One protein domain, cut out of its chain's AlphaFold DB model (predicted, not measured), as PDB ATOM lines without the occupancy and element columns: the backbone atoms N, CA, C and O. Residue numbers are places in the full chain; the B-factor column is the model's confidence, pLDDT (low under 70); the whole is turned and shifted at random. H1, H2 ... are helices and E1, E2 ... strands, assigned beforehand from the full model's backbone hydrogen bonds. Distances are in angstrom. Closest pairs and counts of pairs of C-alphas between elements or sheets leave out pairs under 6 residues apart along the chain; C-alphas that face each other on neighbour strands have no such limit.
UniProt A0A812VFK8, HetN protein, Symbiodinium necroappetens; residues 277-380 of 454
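AT A GLANCE: This is residues 277 to 380 of the 454 residues of the protein "HetN protein" of Symbiodinium necroappetens (UniProt A0A812VFK8). What shows first? H1 and H2, side by side, graze a small parallel sheet, E1 E3 E2, with H3 at one far end. What builds it? Of 104 printed residues, under half are in named elements: H1, 277 to 287; E1, 305 to 308; H2, 317 to 331; E2, 340 to 342; E3, 367 to 369; H3, 373 to 380. The class is mixed and the whole compact, with radius of gyration of the C-alphas 13.7 A and spans 44 by 29 by 22 A.

HOW THE PARTS SIT: Do helices touch? H1 and H2 touch, the closest C-alphas, 286 and 328, being 5.1 A apart. What pairs strands? N 307 and O 368 are 2.9 A apart, N 341 and O 367 2.8 A. E1, H2 and E2 form a split strand-helix-strand unit, E3 between the strands, its crossover right-handed.

IN THESE COORDINATES: Where does H1 begin? C-alpha 277 is at (18.842, 55.165, -27.192). Where does H3 end? C-alpha 380 is at (42.788, 55.035, -23.671).

THE WHOLE: Any cut? The printed part has no cut. Where is confidence low? The pLDDT is under 70 at residues 295 to 300, 344 to 350 and 373 to 380.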
ATOM      1  N   GLY A 277      19.296  56.066 -26.129       95.38
ATOM      2  CA  GLY A 277      18.842  55.165 -27.192       95.38
ATOM      3  C   GLY A 277      18.867  53.693 -26.766       95.38
ATOM      4  O   GLY A 277      17.948  52.940 -27.074       95.38
ATOM      5  N   ALA A 278      19.889  53.282 -26.011       96.69
ATOM      6  CA  ALA A 278      19.969  51.925 -25.473       96.69
ATOM      7  C   ALA A 278      18.845  51.633 -24.459       96.69
ATOM      8  O   ALA A 278      18.263  50.549 -24.487       96.69
ATOM      9  N   LEU A 279      18.498  52.599 -23.603       96.69
ATOM     10  CA  LEU A 279      17.377  52.470 -22.668       96.69
ATOM     11  C   LEU A 279      16.026  52.434 -23.384       96.69
ATOM     12  O   LEU A 279      15.157  51.670 -22.980       96.69
ATOM     13  N   GLU A 280      15.862  53.183 -24.476       96.69
ATOM     14  CA  GLU A 280      14.641  53.142 -25.288       96.69
ATOM     15  C   GLU A 280      14.405  51.751 -25.906       96.69
ATOM     16  O   GLU A 280      13.282  51.244 -25.901       96.69
ATOM     17  N   LEU A 281      15.472  51.077 -26.352       97.19
ATOM     18  CA  LEU A 281      15.407  49.677 -26.788       97.19
ATOM     19  C   LEU A 281      14.987  48.742 -25.649       97.19
ATOM     20  O   LEU A 281      14.121  47.886 -25.837       97.19
ATOM     21  N   ILE A 282      15.588  48.898 -24.466       97.38
ATOM     22  CA  ILE A 282      15.261  48.077 -23.292       97.38
ATOM     23  C   ILE A 282      13.804  48.284 -22.881       97.38
ATOM     24  O   ILE A 282      13.106  47.307 -22.618       97.38
ATOM     25  N   LYS A 283      13.323  49.529 -22.904       96.38
ATOM     26  CA  LYS A 283      11.934  49.885 -22.619       96.38
ATOM     27  C   LYS A 283      10.965  49.203 -23.580       96.38
ATOM     28  O   LYS A 283      10.028  48.551 -23.126       96.38
ATOM     29  N   ALA A 284      11.226  49.253 -24.886       96.19
ATOM     30  CA  ALA A 284      10.399  48.562 -25.878       96.19
ATOM     31  C   ALA A 284      10.330  47.042 -25.647       96.19
ATOM     32  O   ALA A 284       9.265  46.434 -25.760       96.19
ATOM     33  N   VAL A 285      11.453  46.416 -25.286       96.31
ATOM     34  CA  VAL A 285      11.502  44.983 -24.954       96.31
ATOM     35  C   VAL A 285      10.752  44.689 -23.647       96.31
ATOM     36  O   VAL A 285      10.055  43.678 -23.535       96.31
ATOM     37  N   ALA A 286      10.862  45.574 -22.658       94.50
ATOM     38  CA  ALA A 286      10.167  45.452 -21.385       94.50
ATOM     39  C   ALA A 286       8.643  45.518 -21.564       94.50
ATOM     40  O   ALA A 286       7.931  44.695 -20.989       94.50
ATOM     41  N   GLU A 287       8.161  46.426 -22.411       92.56
ATOM     42  CA  GLU A 287       6.743  46.617 -22.739       92.56
ATOM     43  C   GLU A 287       6.178  45.469 -23.595       92.56
ATOM     44  O   GLU A 287       5.016  45.089 -23.435       92.56
ATOM     45  N   ASN A 288       6.989  44.858 -24.468       90.31
ATOM     46  CA  ASN A 288       6.525  43.790 -25.351       90.31
ATOM     47  C   ASN A 288       6.461  42.415 -24.645       90.31
ATOM     48  O   ASN A 288       7.473  41.769 -24.356       90.31
ATOM     49  N   ARG A 289       5.239  41.906 -24.439       86.94
ATOM     50  CA  ARG A 289       4.956  40.619 -23.774       86.94
ATOM     51  C   ARG A 289       5.381  39.370 -24.557       86.94
ATOM     52  O   ARG A 289       5.447  38.305 -23.955       86.94
ATOM     53  N   SER A 290       5.769  39.490 -25.827       86.94
ATOM     54  CA  SER A 290       6.391  38.403 -26.600       86.94
ATOM     55  C   SER A 290       7.788  38.015 -26.088       86.94
ATOM     56  O   SER A 290       8.339  37.001 -26.522       86.94
ATOM     57  N   TYR A 291       8.371  38.799 -25.170       89.94
ATOM     58  CA  TYR A 291       9.603  38.458 -24.461       89.94
ATOM     59  C   TYR A 291       9.337  37.934 -23.040       89.94
ATOM     60  O   TYR A 291       8.518  38.520 -22.323       89.94
ATOM     61  N   PRO A 292      10.095  36.923 -22.569       89.31
ATOM     62  CA  PRO A 292      11.098  36.154 -23.314       89.31
ATOM     63  C   PRO A 292      10.464  35.252 -24.380       89.31
ATOM     64  O   PRO A 292       9.380  34.709 -24.187       89.31
ATOM     65  N   SER A 293      11.156  35.079 -25.506       82.19
ATOM     66  CA  SER A 293      10.596  34.392 -26.672       82.19
ATOM     67  C   SER A 293      10.787  32.878 -26.586       82.19
ATOM     68  O   SER A 293      11.861  32.382 -26.232       82.19
ATOM     69  N   ALA A 294       9.756  32.121 -26.964       71.81
ATOM     70  CA  ALA A 294       9.876  30.692 -27.220       71.81
ATOM     71  C   ALA A 294      10.577  30.474 -28.572       71.81
ATOM     72  O   ALA A 294       9.953  30.507 -29.631       71.81
ATOM     73  N   ARG A 295      11.899  30.264 -28.548       68.19
ATOM     74  CA  ARG A 295      12.681  30.010 -29.766       68.19
ATOM     75  C   ARG A 295      12.611  28.535 -30.178       68.19
ATOM     76  O   ARG A 295      12.956  27.661 -29.382       68.19
ATOM     77  N   PRO A 296      12.342  28.238 -31.455       50.19
ATOM     78  CA  PRO A 296      12.552  26.910 -32.010       50.19
ATOM     79  C   PRO A 296      13.986  26.397 -31.860       50.19
ATOM     80  O   PRO A 296      14.948  27.000 -32.343       50.19
ATOM     81  N   GLY A 297      14.130  25.252 -31.193       49.28
ATOM     82  CA  GLY A 297      15.424  24.631 -30.894       49.28
ATOM     83  C   GLY A 297      16.009  24.993 -29.527       49.28
ATOM     84  O   GLY A 297      17.044  24.429 -29.165       49.28
ATOM     85  N   SER A 298      15.359  25.858 -28.736       55.59
ATOM     86  CA  SER A 298      15.676  25.951 -27.310       55.59
ATOM     87  C   SER A 298      15.283  24.639 -26.618       55.59
ATOM     88  O   SER A 298      14.350  23.947 -27.028       55.59
ATOM     89  N   LYS A 299      16.021  24.245 -25.575       56.16
ATOM     90  CA  LYS A 299      15.763  23.014 -24.806       56.16
ATOM     91  C   LYS A 299      14.541  23.187 -23.886       56.16
ATOM     92  O   LYS A 299      14.679  23.103 -22.671       56.16
ATOM     93  N   ASN A 300      13.374  23.430 -24.482       55.38
ATOM     94  CA  ASN A 300      12.041  23.507 -23.871       55.38
ATOM     95  C   ASN A 300      11.724  24.755 -23.029       55.38
ATOM     96  O   ASN A 300      10.660  24.794 -22.419       55.38
ATOM     97  N   TRP A 301      12.587  25.776 -22.999       71.50
ATOM     98  CA  TRP A 301      12.360  26.994 -22.207       71.50
ATOM     99  C   TRP A 301      12.464  28.262 -23.061       71.50
ATOM    100  O   TRP A 301      13.225  28.267 -24.039       71.50
ATOM    101  N   PRO A 302      11.731  29.339 -22.711       82.06
ATOM    102  CA  PRO A 302      11.915  30.645 -23.328       82.06
ATOM    103  C   PRO A 302      13.368  31.108 -23.218       82.06
ATOM    104  O   PRO A 302      14.099  30.715 -22.302       82.06
ATOM    105  N   LEU A 303      13.792  31.944 -24.158       85.25
ATOM    106  CA  LEU A 303      15.105  32.571 -24.133       85.25
ATOM    107  C   LEU A 303      14.959  34.090 -24.033       85.25
ATOM    108  O   LEU A 303      14.051  34.662 -24.647       85.25
ATOM    109  N   PRO A 304      15.854  34.750 -23.277       91.50
ATOM    110  CA  PRO A 304      15.932  36.199 -23.303       91.50
ATOM    111  C   PRO A 304      16.314  36.689 -24.701       91.50
ATOM    112  O   PRO A 304      17.007  35.984 -25.440       91.50
ATOM    113  N   LEU A 305      15.957  37.933 -25.020       93.69
ATOM    114  CA  LEU A 305      16.571  38.630 -26.146       93.69
ATOM    115  C   LEU A 305      18.072  38.765 -25.890       93.69
ATOM    116  O   LEU A 305      18.489  39.335 -24.881       93.69
ATOM    117  N   TRP A 306      18.880  38.279 -26.826       92.50
ATOM    118  CA  TRP A 306      20.316  38.491 -26.805       92.50
ATOM    119  C   TRP A 306      20.650  39.864 -27.399       92.50
ATOM    120  O   TRP A 306      20.701  40.017 -28.620       92.50
ATOM    121  N   LEU A 307      20.874  40.863 -26.543       95.50
ATOM    122  CA  LEU A 307      21.090  42.257 -26.928       95.50
ATOM    123  C   LEU A 307      22.556  42.660 -26.734       95.50
ATOM    124  O   LEU A 307      23.006  42.864 -25.611       95.50
ATOM    125  N   ARG A 308      23.305  42.795 -27.833       93.88
ATOM    126  CA  ARG A 308      24.726  43.189 -27.812       93.88
ATOM    127  C   ARG A 308      24.885  44.680 -28.072       93.88
ATOM    128  O   ARG A 308      24.528  45.146 -29.156       93.88
ATOM    129  N   LEU A 309      25.450  45.402 -27.108       93.88
ATOM    130  CA  LEU A 309      25.591  46.864 -27.133       93.88
ATOM    131  C   LEU A 309      27.044  47.337 -26.989       93.88
ATOM    132  O   LEU A 309      27.283  48.542 -26.937       93.88
ATOM    133  N   GLU A 310      28.024  46.433 -26.944       90.19
ATOM    134  CA  GLU A 310      29.423  46.790 -26.710       90.19
ATOM    135  C   GLU A 310      29.976  47.778 -27.752       90.19
ATOM    136  O   GLU A 310      29.559  47.797 -28.909       90.19
ATOM    137  N   SER A 311      30.931  48.620 -27.353       90.56
ATOM    138  CA  SER A 311      31.547  49.620 -28.243       90.56
ATOM    139  C   SER A 311      30.567  50.640 -28.859       90.56
ATOM    140  O   SER A 311      30.782  51.083 -29.983       90.56
ATOM    141  N   ASN A 312      29.511  51.004 -28.131       93.31
ATOM    142  CA  ASN A 312      28.658  52.171 -28.389       93.31
ATOM    143  C   ASN A 312      29.056  53.373 -27.501       93.31
ATOM    144  O   ASN A 312      30.061  53.327 -26.797       93.31
ATOM    145  N   ASN A 313      28.278  54.458 -27.496       92.62
ATOM    146  CA  ASN A 313      28.533  55.674 -26.713       92.62
ATOM    147  C   ASN A 313      27.777  55.679 -25.368       92.62
ATOM    148  O   ASN A 313      27.121  56.660 -25.019       92.62
ATOM    149  N   ILE A 314      27.865  54.585 -24.607       89.88
ATOM    150  CA  ILE A 314      27.292  54.479 -23.254       89.88
ATOM    151  C   ILE A 314      28.360  54.943 -22.255       89.88
ATOM    152  O   ILE A 314      29.424  54.336 -22.159       89.88
ATOM    153  N   THR A 315      28.120  56.066 -21.576       83.31
ATOM    154  CA  THR A 315      29.137  56.783 -20.782       83.31
ATOM    155  C   THR A 315      29.160  56.417 -19.299       83.31
ATOM    156  O   THR A 315      30.240  56.412 -18.717       83.31
ATOM    157  N   ASP A 316      28.008  56.085 -18.714       86.88
ATOM    158  CA  ASP A 316      27.845  55.626 -17.329       86.88
ATOM    159  C   ASP A 316      27.254  54.213 -17.339       86.88
ATOM    160  O   ASP A 316      26.043  54.030 -17.458       86.88
ATOM    161  N   VAL A 317      28.126  53.200 -17.295       87.81
ATOM    162  CA  VAL A 317      27.711  51.792 -17.383       87.81
ATOM    163  C   VAL A 317      26.910  51.378 -16.151       87.81
ATOM    164  O   VAL A 317      25.900  50.699 -16.296       87.81
ATOM    165  N   HIS A 318      27.314  51.812 -14.955       88.38
ATOM    166  CA  HIS A 318      26.617  51.449 -13.722       88.38
ATOM    167  C   HIS A 318      25.243  52.113 -13.625       88.38
ATOM    168  O   HIS A 318      24.260  51.420 -13.368       88.38
ATOM    169  N   GLY A 319      25.150  53.416 -13.903       91.44
ATOM    170  CA  GLY A 319      23.857  54.095 -13.965       91.44
ATOM    171  C   GLY A 319      22.969  53.545 -15.080       91.44
ATOM    172  O   GLY A 319      21.762  53.411 -14.894       91.44
ATOM    173  N   PHE A 320      23.544  53.135 -16.216       92.81
ATOM    174  CA  PHE A 320      22.798  52.444 -17.269       92.81
ATOM    175  C   PHE A 320      22.227  51.097 -16.804       92.81
ATOM    176  O   PHE A 320      21.057  50.820 -17.063       92.81
ATOM    177  N   GLU A 321      23.021  50.262 -16.129       93.25
ATOM    178  CA  GLU A 321      22.568  48.969 -15.597       93.25
ATOM    179  C   GLU A 321      21.423  49.148 -14.588       93.25
ATOM    180  O   GLU A 321      20.406  48.455 -14.685       93.25
ATOM    181  N   GLU A 322      21.543  50.114 -13.672       93.31
ATOM    182  CA  GLU A 322      20.494  50.448 -12.701       93.31
ATOM    183  C   GLU A 322      19.214  50.936 -13.393       93.31
ATOM    184  O   GLU A 322      18.121  50.430 -13.125       93.31
ATOM    185  N   GLN A 323      19.333  51.869 -14.342       95.31
ATOM    186  CA  GLN A 323      18.189  52.388 -15.095       95.31
ATOM    187  C   GLN A 323      17.511  51.302 -15.940       95.31
ATOM    188  O   GLN A 323      16.283  51.279 -16.043       95.31
ATOM    189  N   ALA A 324      18.282  50.376 -16.512       95.50
ATOM    190  CA  ALA A 324      17.750  49.237 -17.246       95.50
ATOM    191  C   ALA A 324      16.933  48.307 -16.333       95.50
ATOM    192  O   ALA A 324      15.797  47.967 -16.672       95.50
ATOM    193  N   GLU A 325      17.469  47.929 -15.168       94.94
ATOM    194  CA  GLU A 325      16.756  47.113 -14.169       94.94
ATOM    195  C   GLU A 325      15.452  47.795 -13.720       94.94
ATOM    196  O   GLU A 325      14.385  47.174 -13.758       94.94
ATOM    197  N   ILE A 326      15.506  49.090 -13.375       94.75
ATOM    198  CA  ILE A 326      14.326  49.880 -12.981       94.75
ATOM    199  C   ILE A 326      13.284  49.897 -14.100       94.75
ATOM    200  O   ILE A 326      12.095  49.700 -13.836       94.75
ATOM    201  N   CYS A 327      13.709  50.102 -15.350       95.06
ATOM    202  CA  CYS A 327      12.819  50.147 -16.508       95.06
ATOM    203  C   CYS A 327      12.033  48.836 -16.668       95.06
ATOM    204  O   CYS A 327      10.803  48.851 -16.770       95.06
ATOM    205  N   LEU A 328      12.722  47.695 -16.611       94.88
ATOM    206  CA  LEU A 328      12.088  46.380 -16.704       94.88
ATOM    207  C   LEU A 328      11.181  46.074 -15.515       94.88
ATOM    208  O   LEU A 328      10.078  45.565 -15.715       94.88
ATOM    209  N   GLN A 329      11.615  46.394 -14.296       94.25
ATOM    210  CA  GLN A 329      10.825  46.151 -13.091       94.25
ATOM    211  C   GLN A 329       9.556  47.013 -13.061       94.25
ATOM    212  O   GLN A 329       8.504  46.543 -12.633       94.25
ATOM    213  N   THR A 330       9.641  48.251 -13.555       94.44
ATOM    214  CA  THR A 330       8.501  49.173 -13.665       94.44
ATOM    215  C   THR A 330       7.499  48.695 -14.712       94.44
ATOM    216  O   THR A 330       6.299  48.706 -14.455       94.44
ATOM    217  N   ALA A 331       7.967  48.234 -15.876       93.44
ATOM    218  CA  ALA A 331       7.088  47.710 -16.922       93.44
ATOM    219  C   ALA A 331       6.479  46.339 -16.567       93.44
ATOM    220  O   ALA A 331       5.449  45.952 -17.124       93.44
ATOM    221  N   ARG A 332       7.118  45.584 -15.661       93.56
ATOM    222  CA  ARG A 332       6.727  44.219 -15.275       93.56
ATOM    223  C   ARG A 332       6.726  44.023 -13.753       93.56
ATOM    224  O   ARG A 332       7.485  43.192 -13.246       93.56
ATOM    225  N   PRO A 333       5.877  44.747 -13.004       91.44
ATOM    226  CA  PRO A 333       5.865  44.691 -11.541       91.44
ATOM    227  C   PRO A 333       5.527  43.297 -10.988       91.44
ATOM    228  O   PRO A 333       5.942  42.937  -9.888       91.44
ATOM    229  N   GLU A 334       4.785  42.491 -11.748       90.00
ATOM    230  CA  GLU A 334       4.409  41.119 -11.412       90.00
ATOM    231  C   GLU A 334       5.525  40.091 -11.646       90.00
ATOM    232  O   GLU A 334       5.460  38.972 -11.116       90.00
ATOM    233  N   ALA A 335       6.535  40.440 -12.448       87.62
ATOM    234  CA  ALA A 335       7.584  39.512 -12.821       87.62
ATOM    235  C   ALA A 335       8.498  39.224 -11.622       87.62
ATOM    236  O   ALA A 335       8.865  40.100 -10.842       87.62
ATOM    237  N   ARG A 336       8.843  37.945 -11.452       84.62
ATOM    238  CA  ARG A 336       9.678  37.462 -10.348       84.62
ATOM    239  C   ARG A 336      10.989  36.912 -10.879       84.62
ATOM    240  O   ARG A 336      11.003  36.237 -11.907       84.62
ATOM    241  N   GLY A 337      12.053  37.108 -10.108       87.50
ATOM    242  CA  GLY A 337      13.404  36.679 -10.464       87.50
ATOM    243  C   GLY A 337      14.152  37.737 -11.273       87.50
ATOM    244  O   GLY A 337      13.733  38.886 -11.341       87.50
ATOM    245  N   LYS A 338      15.282  37.345 -11.866       89.81
ATOM    246  CA  LYS A 338      16.182  38.259 -12.578       89.81
ATOM    247  C   LYS A 338      15.598  38.608 -13.952       89.81
ATOM    248  O   LYS A 338      15.406  37.715 -14.774       89.81
ATOM    249  N   LEU A 339      15.329  39.885 -14.229       94.25
ATOM    250  CA  LEU A 339      14.792  40.310 -15.532       94.25
ATOM    251  C   LEU A 339      15.889  40.492 -16.586       94.25
ATOM    252  O   LEU A 339      15.635  40.244 -17.767       94.25
ATOM    253  N   ILE A 340      17.110  40.830 -16.164       93.56
ATOM    254  CA  ILE A 340      18.273  40.952 -17.047       93.56
ATOM    255  C   ILE A 340      19.342  39.941 -16.658       93.56
ATOM    256  O   ILE A 340      19.867  39.924 -15.552       93.56
ATOM    257  N   CYS A 341      19.739  39.103 -17.602       91.06
ATOM    258  CA  CYS A 341      20.949  38.314 -17.486       91.06
ATOM    259  C   CYS A 341      22.157  39.143 -17.941       91.06
ATOM    260  O   CYS A 341      22.535  39.104 -19.112       91.06
ATOM    261  N   TRP A 342      22.790  39.840 -17.004       87.50
ATOM    262  CA  TRP A 342      24.098  40.456 -17.220       87.50
ATOM    263  C   TRP A 342      25.200  39.402 -17.378       87.50
ATOM    264  O   TRP A 342      25.186  38.361 -16.714       87.50
ATOM    265  N   TRP A 343      26.171  39.667 -18.252       72.81
ATOM    266  CA  TRP A 343      27.427  38.917 -18.272       72.81
ATOM    267  C   TRP A 343      28.330  39.393 -17.131       72.81
ATOM    268  O   TRP A 343      28.890  40.484 -17.190       72.81
ATOM    269  N   GLU A 344      28.528  38.557 -16.115       60.25
ATOM    270  CA  GLU A 344      29.424  38.855 -14.996       60.25
ATOM    271  C   GLU A 344      30.752  38.101 -15.175       60.25
ATOM    272  O   GLU A 344      30.775  36.875 -15.219       60.25
ATOM    273  N   HIS A 345      31.892  38.805 -15.222       51.09
ATOM    274  CA  HIS A 345      33.231  38.190 -15.354       51.09
ATOM    275  C   HIS A 345      33.530  37.096 -14.310       51.09
ATOM    276  O   HIS A 345      34.346  36.208 -14.562       51.09
ATOM    277  N   ARG A 346      32.872  37.147 -13.143       46.72
ATOM    278  CA  ARG A 346      33.058  36.184 -12.047       46.72
ATOM    279  C   ARG A 346      32.311  34.868 -12.262       46.72
ATOM    280  O   ARG A 346      32.699  33.866 -11.672       46.72
ATOM    281  N   ASN A 347      31.315  34.843 -13.145       47.06
ATOM    282  CA  ASN A 347      30.574  33.648 -13.511       47.06
ATOM    283  C   ASN A 347      30.659  33.478 -15.025       47.06
ATOM    284  O   ASN A 347      29.974  34.155 -15.783       47.06
ATOM    285  N   ARG A 348      31.489  32.531 -15.479       54.06
ATOM    286  CA  ARG A 348      31.450  32.013 -16.855       54.06
ATOM    287  C   ARG A 348      30.129  31.265 -17.072       54.06
ATOM    288  O   ARG A 348      30.114  30.049 -17.243       54.06
ATOM    289  N   CYS A 349      29.011  31.980 -17.029       56.84
ATOM    290  CA  CYS A 349      27.721  31.491 -17.462       56.84
ATOM    291  C   CYS A 349      27.915  31.151 -18.937       56.84
ATOM    292  O   CYS A 349      28.194  32.041 -19.739       56.84
ATOM    293  N   GLY A 350      27.830  29.874 -19.309       67.88
ATOM    294  CA  GLY A 350      27.964  29.415 -20.695       67.88
ATOM    295  C   GLY A 350      26.821  29.870 -21.610       67.88
ATOM    296  O   GLY A 350      26.433  29.110 -22.494       67.88
ATOM    297  N   CYS A 351      26.254  31.057 -21.368       81.00
ATOM    298  CA  CYS A 351      25.188  31.661 -22.141       81.00
ATOM    299  C   CYS A 351      25.643  31.868 -23.591       81.00
ATOM    300  O   CYS A 351      26.779  32.267 -23.857       81.00
ATOM    301  N   ARG A 352      24.733  31.598 -24.520       76.19
ATOM    302  CA  ARG A 352      24.847  31.806 -25.969       76.19
ATOM    303  C   ARG A 352      23.510  32.326 -26.493       76.19
ATOM    304  O   ARG A 352      22.506  32.241 -25.789       76.19
ATOM    305  N   SER A 353      23.450  32.827 -27.726       73.75
ATOM    306  CA  SER A 353      22.181  33.341 -28.272       73.75
ATOM    307  C   SER A 353      21.076  32.279 -28.397       73.75
ATOM    308  O   SER A 353      19.916  32.596 -28.641       73.75
ATOM    309  N   ASP A 354      21.410  31.004 -28.191       73.69
ATOM    310  CA  ASP A 354      20.490  29.869 -28.125       73.69
ATOM    311  C   ASP A 354      20.315  29.272 -26.711       73.69
ATOM    312  O   ASP A 354      19.624  28.265 -26.545       73.69
ATOM    313  N   SER A 355      20.943  29.844 -25.679       78.88
ATOM    314  CA  SER A 355      20.904  29.298 -24.320       78.88
ATOM    315  C   SER A 355      21.240  30.330 -23.244       78.88
ATOM    316  O   SER A 355      22.250  31.024 -23.299       78.88
ATOM    317  N   CYS A 356      20.426  30.389 -22.191       84.50
ATOM    318  CA  CYS A 356      20.682  31.236 -21.029       84.50
ATOM    319  C   CYS A 356      20.797  30.379 -19.768       84.50
ATOM    320  O   CYS A 356      19.902  29.592 -19.476       84.50
ATOM    321  N   ALA A 357      21.873  30.559 -18.998       83.44
ATOM    322  CA  ALA A 357      22.111  29.827 -17.752       83.44
ATOM    323  C   ALA A 357      21.081  30.145 -16.650       83.44
ATOM    324  O   ALA A 357      20.890  29.347 -15.739       83.44
ATOM    325  N   HIS A 358      20.415  31.298 -16.744       84.94
ATOM    326  CA  HIS A 358      19.351  31.711 -15.827       84.94
ATOM    327  C   HIS A 358      17.947  31.367 -16.345       84.94
ATOM    328  O   HIS A 358      16.973  31.588 -15.629       84.94
ATOM    329  N   SER A 359      17.828  30.833 -17.568       84.75
ATOM    330  CA  SER A 359      16.553  30.324 -18.071       84.75
ATOM    331  C   SER A 359      16.301  28.920 -17.522       84.75
ATOM    332  O   SER A 359      17.141  28.023 -17.610       84.75
ATOM    333  N   THR A 360      15.137  28.751 -16.909       82.06
ATOM    334  CA  THR A 360      14.695  27.549 -16.207       82.06
ATOM    335  C   THR A 360      13.225  27.277 -16.507       82.06
ATOM    336  O   THR A 360      12.541  28.070 -17.150       82.06
ATOM    337  N   ALA A 361      12.709  26.188 -15.935       76.50
ATOM    338  CA  ALA A 361      11.315  25.801 -16.077       76.50
ATOM    339  C   ALA A 361      10.278  26.834 -15.632       76.50
ATOM    340  O   ALA A 361       9.156  26.843 -16.127       76.50
ATOM    341  N   ASN A 362      10.642  27.654 -14.650       81.38
ATOM    342  CA  ASN A 362       9.705  28.526 -13.948       81.38
ATOM    343  C   ASN A 362      10.110  30.001 -14.027       81.38
ATOM    344  O   ASN A 362       9.467  30.845 -13.409       81.38
ATOM    345  N   HIS A 363      11.215  30.304 -14.704       86.81
ATOM    346  CA  HIS A 363      11.761  31.647 -14.775       86.81
ATOM    347  C   HIS A 363      12.711  31.758 -15.961       86.81
ATOM    348  O   HIS A 363      13.596  30.917 -16.123       86.81
ATOM    349  N   CYS A 364      12.561  32.822 -16.741       89.50
ATOM    350  CA  CYS A 364      13.496  33.211 -17.779       89.50
ATOM    351  C   CYS A 364      13.665  34.735 -17.729       89.50
ATOM    352  O   CYS A 364      12.651  35.438 -17.709       89.50
ATOM    353  N   PRO A 365      14.907  35.250 -17.740       93.00
ATOM    354  CA  PRO A 365      15.152  36.669 -17.948       93.00
ATOM    355  C   PRO A 365      14.538  37.147 -19.264       93.00
ATOM    356  O   PRO A 365      14.430  36.378 -20.219       93.00
ATOM    357  N   VAL A 366      14.169  38.421 -19.324       94.44
ATOM    358  CA  VAL A 366      13.653  39.070 -20.536       94.44
ATOM    359  C   VAL A 366      14.807  39.396 -21.485       94.44
ATOM    360  O   VAL A 366      14.702  39.193 -22.695       94.44
ATOM    361  N   LEU A 367      15.930  39.851 -20.927       94.69
ATOM    362  CA  LEU A 367      17.105  40.304 -21.664       94.69
ATOM    363  C   LEU A 367      18.361  39.550 -21.241       94.69
ATOM    364  O   LEU A 367      18.523  39.158 -20.086       94.69
ATOM    365  N   HIS A 368      19.269  39.363 -22.189       92.81
ATOM    366  CA  HIS A 368      20.645  38.966 -21.958       92.81
ATOM    367  C   HIS A 368      21.540  40.007 -22.615       92.81
ATOM    368  O   HIS A 368      21.513  40.153 -23.837       92.81
ATOM    369  N   ILE A 369      22.334  40.709 -21.810       91.81
ATOM    370  CA  ILE A 369      23.234  41.755 -22.293       91.81
ATOM    371  C   ILE A 369      24.670  41.308 -22.004       91.81
ATOM    372  O   ILE A 369      25.104  41.320 -20.844       91.81
ATOM    373  N   PRO A 370      25.420  40.855 -23.027       84.88
ATOM    374  CA  PRO A 370      26.802  40.462 -22.845       84.88
ATOM    375  C   PRO A 370      27.733  41.680 -22.858       84.88
ATOM    376  O   PRO A 370      27.580  42.579 -23.675       84.88
ATOM    377  N   ARG A 371      28.753  41.644 -21.988       73.00
ATOM    378  CA  ARG A 371      29.966  42.487 -21.998       73.00
ATOM    379  C   ARG A 371      29.747  43.968 -22.357       73.00
ATOM    380  O   ARG A 371      30.244  44.426 -23.379       73.00
ATOM    381  N   LEU A 372      29.122  44.743 -21.472       75.44
ATOM    382  CA  LEU A 372      29.116  46.209 -21.607       75.44
ATOM    383  C   LEU A 372      30.512  46.824 -21.385       75.44
ATOM    384  O   LEU A 372      30.889  47.758 -22.075       75.44
ATOM    385  N   SER A 373      31.319  46.268 -20.479       57.97
ATOM    386  CA  SER A 373      32.558  46.881 -19.961       57.97
ATOM    387  C   SER A 373      33.748  46.999 -20.931       57.97
ATOM    388  O   SER A 373      34.700  47.708 -20.625       57.97
ATOM    389  N   GLN A 374      33.720  46.404 -22.131       53.94
ATOM    390  CA  GLN A 374      34.775  46.647 -23.144       53.94
ATOM    391  C   GLN A 374      34.721  48.065 -23.757       53.94
ATOM    392  O   GLN A 374      35.471  48.384 -24.678       53.94
ATOM    393  N   LEU A 375      33.829  48.922 -23.253       53.16
ATOM    394  CA  LEU A 375      33.742  50.348 -23.560       53.16
ATOM    395  C   LEU A 375      34.933  51.160 -23.016       53.16
ATOM    396  O   LEU A 375      35.284  52.181 -23.607       53.16
ATOM    397  N   GLU A 376      35.563  50.721 -21.923       42.12
ATOM    398  CA  GLU A 376      36.585  51.508 -21.214       42.12
ATOM    399  C   GLU A 376      37.949  51.496 -21.919       42.12
ATOM    400  O   GLU A 376      38.601  52.532 -22.018       42.12
ATOM    401  N   THR A 377      38.344  50.372 -22.522       43.31
ATOM    402  CA  THR A 377      39.687  50.205 -23.109       43.31
ATOM    403  C   THR A 377      39.940  51.062 -24.355       43.31
ATOM    404  O   THR A 377      41.086  51.298 -24.718       43.31
ATOM    405  N   ARG A 378      38.895  51.573 -25.022       44.56
ATOM    406  CA  ARG A 378      39.053  52.317 -26.286       44.56
ATOM    407  C   ARG A 378      39.334  53.814 -26.099       44.56
ATOM    408  O   ARG A 378      40.019  54.404 -26.931       44.56
ATOM    409  N   LYS A 379      38.859  54.432 -25.008       46.25
ATOM    410  CA  LYS A 379      39.173  55.848 -24.713       46.25
ATOM    411  C   LYS A 379      40.669  56.049 -24.428       46.25
ATOM    412  O   LYS A 379      41.214  57.113 -24.722       46.25
ATOM    413  N   GLU A 380      41.342  55.021 -23.918       40.03
ATOM    414  CA  GLU A 380      42.788  55.035 -23.671       40.03
ATOM    415  C   GLU A 380      43.599  54.841 -24.966       40.03
ATOM    416  O   GLU A 380      44.574  55.553 -25.189       40.03
TER     417      GLU A 380